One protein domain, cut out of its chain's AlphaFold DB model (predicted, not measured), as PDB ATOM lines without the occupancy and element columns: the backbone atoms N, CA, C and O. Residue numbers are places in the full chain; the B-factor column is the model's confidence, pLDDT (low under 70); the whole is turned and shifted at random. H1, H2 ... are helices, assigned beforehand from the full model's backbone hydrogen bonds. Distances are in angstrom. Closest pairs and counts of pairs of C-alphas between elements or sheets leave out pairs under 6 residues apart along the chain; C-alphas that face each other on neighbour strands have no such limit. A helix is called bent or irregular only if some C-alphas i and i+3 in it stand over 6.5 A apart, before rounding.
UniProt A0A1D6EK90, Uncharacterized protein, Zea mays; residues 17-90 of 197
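AT A GLANCE: This is residues 17 to 90 of the 197 residues of an uncharacterized protein of Zea mays (UniProt A0A1D6EK90). Going from the first printed residue, you meet a looped tail, residues 17 to 31, at one end, then three short helices, H1, H2 and H3, loosely grouped in a zigzag, and last the longest helix, H4, sticking out at the other end with residues 74 to 79 and 81 to 88. The tail and this helical arm make the length. The printed part has 74 residues, with four named helices in the order H1, H2, H3, H4 and no named strand; the class is all helix. It is loose, with a radius of gyration of the C-alphas of 15.6 A, and spans 51 by 24 by 19 A.

HOW THE PARTS SIT: Look first at H1, residues 32 to 42, and H2, residues 47 to 56: they touch, closest at the C-alphas of Lys 32 and Leu 54, 6.9 A apart, at a steep tilt of 52 degrees, opposite ways. H3, residues 61 to 71, is close to H2 but not clearly touching, with the C-alphas of Thr 56 and Trp 64 closest at 7.6 A. H4, residues 74 to 88, is close to H3 but not clearly touching; their closest C-alphas, Asn 70 and Ser 76, are 6.6 A apart. H1 and H3, H1 and H4, and H2 and H4 are apart. Every O i to N i+4 pair is within hydrogen-bond range in H1, H3 and H4, and 4 of 6 are in H2.

IN THESE COORDINATES: Find C-alpha 32 at (-36.078, -19.589, 48.636); from there H1 runs 15.6 A to C-alpha 42. H2 covers 15.3 A and is only just irregular, C-alphas 48 and 51 being 6.8 A apart. H3 covers 15.5 A, and H4 runs 21.1 A to C-alpha 88 at (-66.786, -28.497, 49.572).

THE WHOLE: The C-alphas farthest apart, of Arg 25 and Lys 89, are 51.7 A apart. The printed part has no cut, and its three links between helices are tight. Its mean pLDDT is 70.8; 41 residues are under 70, among them 17 to 32 and 52 to 65.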
ATOM      1  N   ARG A  17     -32.796 -21.401  39.411       51.09
ATOM      2  CA  ARG A  17     -32.215 -22.545  40.143       51.09
ATOM      3  C   ARG A  17     -30.817 -22.266  40.658       51.09
ATOM      4  O   ARG A  17     -30.469 -22.692  41.749       51.09
ATOM      5  N   LEU A  18     -30.027 -21.558  39.852       54.44
ATOM      6  CA  LEU A  18     -28.625 -21.285  40.126       54.44
ATOM      7  C   LEU A  18     -28.456 -20.182  41.169       54.44
ATOM      8  O   LEU A  18     -27.326 -19.891  41.534       54.44
ATOM      9  N   LEU A  19     -29.539 -19.535  41.612       57.22
ATOM     10  CA  LEU A  19     -29.487 -18.493  42.633       57.22
ATOM     11  C   LEU A  19     -29.560 -19.069  44.047       57.22
ATOM     12  O   LEU A  19     -29.041 -18.446  44.963       57.22
ATOM     13  N   ILE A  20     -30.158 -20.250  44.233       57.78
ATOM     14  CA  ILE A  20     -30.253 -20.869  45.557       57.78
ATOM     15  C   ILE A  20     -28.855 -21.303  45.976       57.78
ATOM     16  O   ILE A  20     -28.237 -22.146  45.332       57.78
ATOM     17  N   GLY A  21     -28.350 -20.702  47.048       54.12
ATOM     18  CA  GLY A  21     -27.022 -21.003  47.563       54.12
ATOM     19  C   GLY A  21     -25.880 -20.190  46.946       54.12
ATOM     20  O   GLY A  21     -24.770 -20.270  47.470       54.12
ATOM     21  N   LYS A  22     -26.126 -19.361  45.916       52.28
ATOM     22  CA  LYS A  22     -25.138 -18.381  45.430       52.28
ATOM     23  C   LYS A  22     -25.180 -17.104  46.263       52.28
ATOM     24  O   LYS A  22     -26.251 -16.614  46.622       52.28
ATOM     25  N   LYS A  23     -23.988 -16.572  46.528       53.84
ATOM     26  CA  LYS A  23     -23.783 -15.260  47.140       53.84
ATOM     27  C   LYS A  23     -23.990 -14.172  46.096       53.84
ATOM     28  O   LYS A  23     -23.545 -14.310  44.954       53.84
ATOM     29  N   ASP A  24     -24.737 -13.143  46.455       57.81
ATOM     30  CA  ASP A  24     -25.002 -12.013  45.579       57.81
ATOM     31  C   ASP A  24     -23.840 -11.002  45.581       57.81
ATOM     32  O   ASP A  24     -22.773 -11.255  46.142       57.81
ATOM     33  N   ARG A  25     -24.027  -9.849  44.922       54.50
ATOM     34  CA  ARG A  25     -23.004  -8.789  44.844       54.50
ATOM     35  C   ARG A  25     -22.620  -8.212  46.213       54.50
ATOM     36  O   ARG A  25     -21.552  -7.623  46.320       54.50
ATOM     37  N   ASN A  26     -23.447  -8.434  47.233       63.78
ATOM     38  CA  ASN A  26     -23.240  -8.002  48.609       63.78
ATOM     39  C   ASN A  26     -22.815  -9.168  49.524       63.78
ATOM     40  O   ASN A  26     -22.809  -9.015  50.740       63.78
ATOM     41  N   ASN A  27     -22.426 -10.321  48.955       57.34
ATOM     42  CA  ASN A  27     -22.004 -11.530  49.672       57.34
ATOM     43  C   ASN A  27     -23.128 -12.225  50.476       57.34
ATOM     44  O   ASN A  27     -22.842 -13.105  51.292       57.34
ATOM     45  N   GLU A  28     -24.400 -11.897  50.223       59.25
ATOM     46  CA  GLU A  28     -25.551 -12.535  50.872       59.25
ATOM     47  C   GLU A  28     -26.019 -13.766  50.093       59.25
ATOM     48  O   GLU A  28     -26.182 -13.745  48.869       59.25
ATOM     49  N   GLN A  29     -26.239 -14.872  50.804       60.25
ATOM     50  CA  GLN A  29     -26.692 -16.118  50.197       60.25
ATOM     51  C   GLN A  29     -28.195 -16.063  49.930       60.25
ATOM     52  O   GLN A  29     -28.998 -15.980  50.859       60.25
ATOM     53  N   LYS A  30     -28.591 -16.168  48.658       63.38
ATOM     54  CA  LYS A  30     -30.012 -16.120  48.303       63.38
ATOM     55  C   LYS A  30     -30.729 -17.399  48.708       63.38
ATOM     56  O   LYS A  30     -30.348 -18.507  48.310       63.38
ATOM     57  N   ASN A  31     -31.808 -17.229  49.464       68.00
ATOM     58  CA  ASN A  31     -32.668 -18.313  49.914       68.00
ATOM     59  C   ASN A  31     -33.971 -18.372  49.086       68.00
ATOM     60  O   ASN A  31     -34.237 -17.556  48.199       68.00
ATOM     61  N   LYS A  32     -34.813 -19.375  49.363       67.06
ATOM     62  CA  LYS A  32     -36.078 -19.589  48.636       67.06
ATOM     63  C   LYS A  32     -37.063 -18.417  48.772       67.06
ATOM     64  O   LYS A  32     -37.854 -18.191  47.858       67.06
ATOM     65  N   GLN A  33     -37.024 -17.672  49.878       70.19
ATOM     66  CA  GLN A  33     -37.899 -16.517  50.095       70.19
ATOM     67  C   GLN A  33     -37.487 -15.306  49.255       70.19
ATOM     68  O   GLN A  33     -38.361 -14.607  48.747       70.19
ATOM     69  N   ASP A  34     -36.192 -15.103  49.011       69.44
ATOM     70  CA  ASP A  34     -35.708 -14.019  48.142       69.44
ATOM     71  C   ASP A  34     -36.126 -14.233  46.686       69.44
ATOM     72  O   ASP A  34     -36.508 -13.299  45.976       69.44
ATOM     73  N   VAL A  35     -36.101 -15.494  46.242       67.50
ATOM     74  CA  VAL A  35     -36.611 -15.897  44.926       67.50
ATOM     75  C   VAL A  35     -38.120 -15.665  44.854       67.50
ATOM     76  O   VAL A  35     -38.601 -15.051  43.902       67.50
ATOM     77  N   LEU A  36     -38.868 -16.073  45.884       70.38
ATOM     78  CA  LEU A  36     -40.306 -15.828  45.958       70.38
ATOM     79  C   LEU A  36     -40.634 -14.325  45.929       70.38
ATOM     80  O   LEU A  36     -41.549 -13.924  45.215       70.38
ATOM     81  N   LYS A  37     -39.882 -13.479  46.644       73.12
ATOM     82  CA  LYS A  37     -40.061 -12.016  46.652       73.12
ATOM     83  C   LYS A  37     -39.898 -11.418  45.252       73.12
ATOM     84  O   LYS A  37     -40.703 -10.583  44.847       73.12
ATOM     85  N   GLN A  38     -38.921 -11.885  44.478       66.12
ATOM     86  CA  GLN A  38     -38.741 -11.438  43.092       66.12
ATOM     87  C   GLN A  38     -39.864 -11.924  42.165       66.12
ATOM     88  O   GLN A  38     -40.352 -11.151  41.340       66.12
ATOM     89  N   VAL A  39     -40.331 -13.166  42.334       67.00
ATOM     90  CA  VAL A  39     -41.495 -13.704  41.609       67.00
ATOM     91  C   VAL A  39     -42.750 -12.880  41.920       67.00
ATOM     92  O   VAL A  39     -43.446 -12.469  40.990       67.00
ATOM     93  N   LYS A  40     -42.985 -12.540  43.197       70.50
ATOM     94  CA  LYS A  40     -44.052 -11.616  43.623       70.50
ATOM     95  C   LYS A  40     -43.928 -10.269  42.932       70.50
ATOM     96  O   LYS A  40     -44.918  -9.771  42.421       70.50
ATOM     97  N   MET A  41     -42.737  -9.675  42.897       66.94
ATOM     98  CA  MET A  41     -42.532  -8.362  42.275       66.94
ATOM     99  C   MET A  41     -42.782  -8.361  40.763       66.94
ATOM    100  O   MET A  41     -43.187  -7.337  40.219       66.94
ATOM    101  N   ARG A  42     -42.532  -9.481  40.076       60.06
ATOM    102  CA  ARG A  42     -42.550  -9.555  38.607       60.06
ATOM    103  C   ARG A  42     -43.885 -10.037  38.035       60.06
ATOM    104  O   ARG A  42     -44.268  -9.596  36.951       60.06
ATOM    105  N   PHE A  43     -44.590 -10.913  38.751       60.59
ATOM    106  CA  PHE A  43     -45.792 -11.592  38.270       60.59
ATOM    107  C   PHE A  43     -47.017 -11.275  39.138       60.59
ATOM    108  O   PHE A  43     -46.902 -10.987  40.331       60.59
ATOM    109  N   LEU A  44     -48.202 -11.308  38.525       64.50
ATOM    110  CA  LEU A  44     -49.479 -11.261  39.232       64.50
ATOM    111  C   LEU A  44     -49.981 -12.696  39.410       64.50
ATOM    112  O   LEU A  44     -50.181 -13.405  38.426       64.50
ATOM    113  N   TYR A  45     -50.162 -13.133  40.653       67.00
ATOM    114  CA  TYR A  45     -50.732 -14.443  40.949       67.00
ATOM    115  C   TYR A  45     -51.452 -14.440  42.307       67.00
ATOM    116  O   TYR A  45     -51.094 -13.664  43.196       67.00
ATOM    117  N   PRO A  46     -52.460 -15.308  42.502       68.88
ATOM    118  CA  PRO A  46     -53.148 -15.448  43.781       68.88
ATOM    119  C   PRO A  46     -52.223 -15.952  44.898       68.88
ATOM    120  O   PRO A  46     -51.529 -16.954  44.717       68.88
ATOM    121  N   ALA A  47     -52.296 -15.348  46.089       70.88
ATOM    122  CA  ALA A  47     -51.458 -15.697  47.250       70.88
ATOM    123  C   ALA A  47     -51.477 -17.201  47.612       70.88
ATOM    124  O   ALA A  47     -50.468 -17.763  48.034       70.88
ATOM    125  N   ARG A  48     -52.591 -17.904  47.352       72.00
ATOM    126  CA  ARG A  48     -52.711 -19.366  47.538       72.00
ATOM    127  C   ARG A  48     -51.692 -20.196  46.738       72.00
ATOM    128  O   ARG A  48     -51.438 -21.345  47.090       72.00
ATOM    129  N   MET A  49     -51.112 -19.642  45.670       68.00
ATOM    130  CA  MET A  49     -50.122 -20.326  44.832       68.00
ATOM    131  C   MET A  49     -48.697 -20.253  45.397       68.00
ATOM    132  O   MET A  49     -47.846 -21.021  44.963       68.00
ATOM    133  N   GLU A  50     -48.419 -19.403  46.394       70.62
ATOM    134  CA  GLU A  50     -47.068 -19.237  46.959       70.62
ATOM    135  C   GLU A  50     -46.474 -20.548  47.478       70.62
ATOM    136  O   GLU A  50     -45.312 -20.858  47.218       70.62
ATOM    137  N   LYS A  51     -47.297 -21.361  48.149       70.81
ATOM    138  CA  LYS A  51     -46.892 -22.674  48.670       70.81
ATOM    139  C   LYS A  51     -46.482 -23.644  47.557       70.81
ATOM    140  O   LYS A  51     -45.595 -24.470  47.760       70.81
ATOM    141  N   TRP A  52     -47.121 -23.544  46.394       66.38
ATOM    142  CA  TRP A  52     -46.819 -24.369  45.226       66.38
ATOM    143  C   TRP A  52     -45.574 -23.871  44.501       66.38
ATOM    144  O   TRP A  52     -44.707 -24.678  44.191       66.38
ATOM    145  N   ILE A  53     -45.432 -22.550  44.352       66.81
ATOM    146  CA  ILE A  53     -44.231 -21.913  43.800       66.81
ATOM    147  C   ILE A  53     -42.999 -22.309  44.621       66.81
ATOM    148  O   ILE A  53     -41.996 -22.731  44.067       66.81
ATOM    149  N   LEU A  54     -43.074 -22.255  45.953       66.81
ATOM    150  CA  LEU A  54     -41.965 -22.659  46.823       66.81
ATOM    151  C   LEU A  54     -41.588 -24.148  46.694       66.81
ATOM    152  O   LEU A  54     -40.427 -24.500  46.915       66.81
ATOM    153  N   ARG A  55     -42.551 -25.015  46.346       64.94
ATOM    154  CA  ARG A  55     -42.334 -26.456  46.123       64.94
ATOM    155  C   ARG A  55     -41.674 -26.761  44.782       64.94
ATOM    156  O   ARG A  55     -40.976 -27.763  44.682       64.94
ATOM    157  N   THR A  56     -41.885 -25.925  43.774       61.97
ATOM    158  CA  THR A  56     -41.358 -26.118  42.416       61.97
ATOM    159  C   THR A  56     -40.018 -25.432  42.180       61.97
ATOM    160  O   THR A  56     -39.398 -25.649  41.138       61.97
ATOM    161  N   ILE A  57     -39.534 -24.648  43.148       62.03
ATOM    162  CA  ILE A  57     -38.152 -24.161  43.199       62.03
ATOM    163  C   ILE A  57     -37.204 -25.387  43.184       62.03
ATOM    164  O   ILE A  57     -36.948 -25.996  44.223       62.03
ATOM    165  N   GLY A  58     -36.744 -25.765  41.979       56.47
ATOM    166  CA  GLY A  58     -35.973 -26.986  41.679       56.47
ATOM    167  C   GLY A  58     -36.340 -27.718  40.362       56.47
ATOM    168  O   GLY A  58     -35.532 -28.491  39.863       56.47
ATOM    169  N   VAL A  59     -37.501 -27.453  39.743       62.38
ATOM    170  CA  VAL A  59     -38.078 -28.153  38.547       62.38
ATOM    171  C   VAL A  59     -37.700 -27.474  37.234       62.38
ATOM    172  O   VAL A  59     -37.971 -26.285  37.241       62.38
ATOM    173  N   LEU A  60     -37.114 -28.144  36.202       64.31
ATOM    174  CA  LEU A  60     -36.447 -27.590  34.965       64.31
ATOM    175  C   LEU A  60     -37.137 -26.354  34.342       64.31
ATOM    176  O   LEU A  60     -38.334 -26.184  34.514       64.31
ATOM    177  N   ASP A  61     -36.399 -25.407  33.736       55.50
ATOM    178  CA  ASP A  61     -36.947 -24.067  33.403       55.50
ATOM    179  C   ASP A  61     -38.093 -24.180  32.384       55.50
ATOM    180  O   ASP A  61     -39.160 -23.589  32.539       55.50
ATOM    181  N   ASP A  62     -37.874 -25.027  31.395       63.12
ATOM    182  CA  ASP A  62     -38.807 -25.555  30.413       63.12
ATOM    183  C   ASP A  62     -40.009 -26.271  31.059       63.12
ATOM    184  O   ASP A  62     -41.157 -25.959  30.733       63.12
ATOM    185  N   GLN A  63     -39.783 -27.137  32.052       67.44
ATOM    186  CA  GLN A  63     -40.862 -27.797  32.806       67.44
ATOM    187  C   GLN A  63     -41.695 -26.805  33.635       67.44
ATOM    188  O   GLN A  63     -42.916 -26.939  33.737       67.44
ATOM    189  N   TRP A  64     -41.058 -25.788  34.217       68.50
ATOM    190  CA  TRP A  64     -41.720 -24.739  34.985       68.50
ATOM    191  C   TRP A  64     -42.595 -23.863  34.092       68.50
ATOM    192  O   TRP A  64     -43.751 -23.609  34.426       68.50
ATOM    193  N   VAL A  65     -42.079 -23.433  32.937       67.25
ATOM    194  CA  VAL A  65     -42.853 -22.658  31.958       67.25
ATOM    195  C   VAL A  65     -44.060 -23.461  31.469       67.25
ATOM    196  O   VAL A  65     -45.167 -22.921  31.444       67.25
ATOM    197  N   ALA A  66     -43.880 -24.748  31.154       73.69
ATOM    198  CA  ALA A  66     -44.975 -25.633  30.761       73.69
ATOM    199  C   ALA A  66     -46.042 -25.765  31.863       73.69
ATOM    200  O   ALA A  66     -47.231 -25.618  31.589       73.69
ATOM    201  N   LEU A  67     -45.627 -25.962  33.120       72.38
ATOM    202  CA  LEU A  67     -46.533 -26.074  34.265       72.38
ATOM    203  C   LEU A  67     -47.342 -24.792  34.494       72.38
ATOM    204  O   LEU A  67     -48.554 -24.847  34.701       72.38
ATOM    205  N   VAL A  68     -46.679 -23.636  34.446       74.44
ATOM    206  CA  VAL A  68     -47.340 -22.343  34.632       74.44
ATOM    207  C   VAL A  68     -48.327 -22.081  33.500       74.44
ATOM    208  O   VAL A  68     -49.467 -21.717  33.775       74.44
ATOM    209  N   ASN A  69     -47.931 -22.303  32.243       78.75
ATOM    210  CA  ASN A  69     -48.836 -22.153  31.103       78.75
ATOM    211  C   ASN A  69     -50.049 -23.084  31.234       78.75
ATOM    212  O   ASN A  69     -51.171 -22.638  31.012       78.75
ATOM    213  N   ASN A  70     -49.840 -24.328  31.682       81.94
ATOM    214  CA  ASN A  70     -50.925 -25.265  31.949       81.94
ATOM    215  C   ASN A  70     -51.931 -24.704  32.971       81.94
ATOM    216  O   ASN A  70     -53.129 -24.744  32.716       81.94
ATOM    217  N   TRP A  71     -51.485 -24.096  34.076       79.62
ATOM    218  CA  TRP A  71     -52.390 -23.499  35.076       79.62
ATOM    219  C   TRP A  71     -53.253 -22.344  34.553       79.62
ATOM    220  O   TRP A  71     -54.315 -22.077  35.118       79.62
ATOM    221  N   PHE A  72     -52.810 -21.655  33.501       80.56
ATOM    222  CA  PHE A  72     -53.574 -20.582  32.861       80.56
ATOM    223  C   PHE A  72     -54.487 -21.072  31.730       80.56
ATOM    224  O   PHE A  72     -55.231 -20.266  31.177       80.56
ATOM    225  N   THR A  73     -54.477 -22.367  31.400       83.94
ATOM    226  CA  THR A  73     -55.458 -22.938  30.467       83.94
ATOM    227  C   THR A  73     -56.849 -22.971  31.097       83.94
ATOM    228  O   THR A  73     -56.993 -23.279  32.284       83.94
ATOM    229  N   THR A  74     -57.883 -22.720  30.290       89.88
ATOM    230  CA  THR A  74     -59.291 -22.831  30.708       89.88
ATOM    231  C   THR A  74     -59.580 -24.211  31.296       89.88
ATOM    232  O   THR A  74     -60.095 -24.311  32.402       89.88
ATOM    233  N   GLN A  75     -59.099 -25.274  30.642       90.44
ATOM    234  CA  GLN A  75     -59.249 -26.652  31.118       90.44
ATOM    235  C   GLN A  75     -58.730 -26.845  32.553       90.44
ATOM    236  O   GLN A  75     -59.420 -27.423  33.393       90.44
ATOM    237  N   SER A  76     -57.522 -26.364  32.864       82.25
ATOM    238  CA  SER A  76     -56.961 -26.510  34.214       82.25
ATOM    239  C   SER A  76     -57.709 -25.680  35.256       82.25
ATOM    240  O   SER A  76     -57.812 -26.095  36.416       82.25
ATOM    241  N   GLN A  77     -58.236 -24.518  34.867       84.50
ATOM    242  CA  GLN A  77     -59.056 -23.680  35.741       84.50
ATOM    243  C   GLN A  77     -60.402 -24.343  36.040       84.50
ATOM    244  O   GLN A  77     -60.772 -24.431  37.211       84.50
ATOM    245  N   ASP A  78     -61.059 -24.905  35.025       90.31
ATOM    246  CA  ASP A  78     -62.329 -25.620  35.158       90.31
ATOM    247  C   ASP A  78     -62.183 -26.862  36.044       90.31
ATOM    248  O   ASP A  78     -62.960 -27.056  36.980       90.31
ATOM    249  N   ILE A  79     -61.131 -27.664  35.830       88.56
ATOM    250  CA  ILE A  79     -60.810 -28.815  36.689       88.56
ATOM    251  C   ILE A  79     -60.575 -28.357  38.132       88.56
ATOM    252  O   ILE A  79     -61.045 -28.991  39.079       88.56
ATOM    253  N   SER A  80     -59.850 -27.254  38.324       83.62
ATOM    254  CA  SER A  80     -59.565 -26.719  39.659       83.62
ATOM    255  C   SER A  80     -60.832 -26.238  40.368       83.62
ATOM    256  O   SER A  80     -60.999 -26.492  41.563       83.62
ATOM    257  N   GLU A  81     -61.732 -25.576  39.644       89.25
ATOM    258  CA  GLU A  81     -63.008 -25.101  40.171       89.25
ATOM    259  C   GLU A  81     -63.944 -26.268  40.502       89.25
ATOM    260  O   GLU A  81     -64.473 -26.344  41.613       89.25
ATOM    261  N   ALA A  82     -64.058 -27.248  39.602       92.44
ATOM    262  CA  ALA A  82     -64.811 -28.472  39.842       92.44
ATOM    263  C   ALA A  82     -64.290 -29.220  41.080       92.44
ATOM    264  O   ALA A  82     -65.068 -29.598  41.957       92.44
ATOM    265  N   ASN A  83     -62.969 -29.370  41.215       88.56
ATOM    266  CA  ASN A  83     -62.351 -29.994  42.386       88.56
ATOM    267  C   ASN A  83     -62.621 -29.211  43.675       88.56
ATOM    268  O   ASN A  83     -62.845 -29.821  44.721       88.56
ATOM    269  N   ARG A  84     -62.649 -27.873  43.622       88.88
ATOM    270  CA  ARG A  84     -63.006 -27.024  44.768       88.88
ATOM    271  C   ARG A  84     -64.449 -27.263  45.210       88.88
ATOM    272  O   ARG A  84     -64.685 -27.497  46.396       88.88
ATOM    273  N   ILE A  85     -65.386 -27.264  44.265       91.62
ATOM    274  CA  ILE A  85     -66.806 -27.543  44.516       91.62
ATOM    275  C   ILE A  85     -66.979 -28.960  45.080       91.62
ATOM    276  O   ILE A  85     -67.691 -29.158  46.064       91.62
ATOM    277  N   ASN A  86     -66.292 -29.948  44.508       89.38
ATOM    278  CA  ASN A  86     -66.339 -31.335  44.970       89.38
ATOM    279  C   ASN A  86     -65.761 -31.492  46.381       89.38
ATOM    280  O   ASN A  86     -66.359 -32.174  47.211       89.38
ATOM    281  N   CYS A  87     -64.649 -30.820  46.690       84.75
ATOM    282  CA  CYS A  87     -64.085 -30.780  48.037       84.75
ATOM    283  C   CYS A  87     -65.068 -30.185  49.054       84.75
ATOM    284  O   CYS A  87     -65.208 -30.746  50.137       84.75
ATOM    285  N   ALA A  88     -65.781 -29.111  48.700       86.56
ATOM    286  CA  ALA A  88     -66.786 -28.497  49.572       86.56
ATOM    287  C   ALA A  88     -68.001 -29.411  49.828       86.56
ATOM    288  O   ALA A  88     -68.626 -29.333  50.881       86.56
ATOM    289  N   LYS A  89     -68.317 -30.314  48.892       87.12
ATOM    290  CA  LYS A  89     -69.399 -31.305  49.023       87.12
ATOM    291  C   LYS A  89     -69.024 -32.525  49.878       87.12
ATOM    292  O   LYS A  89     -69.887 -33.370  50.123       87.12
ATOM    293  N   ARG A  90     -67.769 -32.668  50.327       83.25
ATOM    294  CA  ARG A  90     -67.341 -33.821  51.140       83.25
ATOM    295  C   ARG A  90     -67.991 -33.771  52.525       83.25
ATOM    296  O   ARG A  90     -67.639 -32.943  53.354       83.25
TER     297      ARG A  90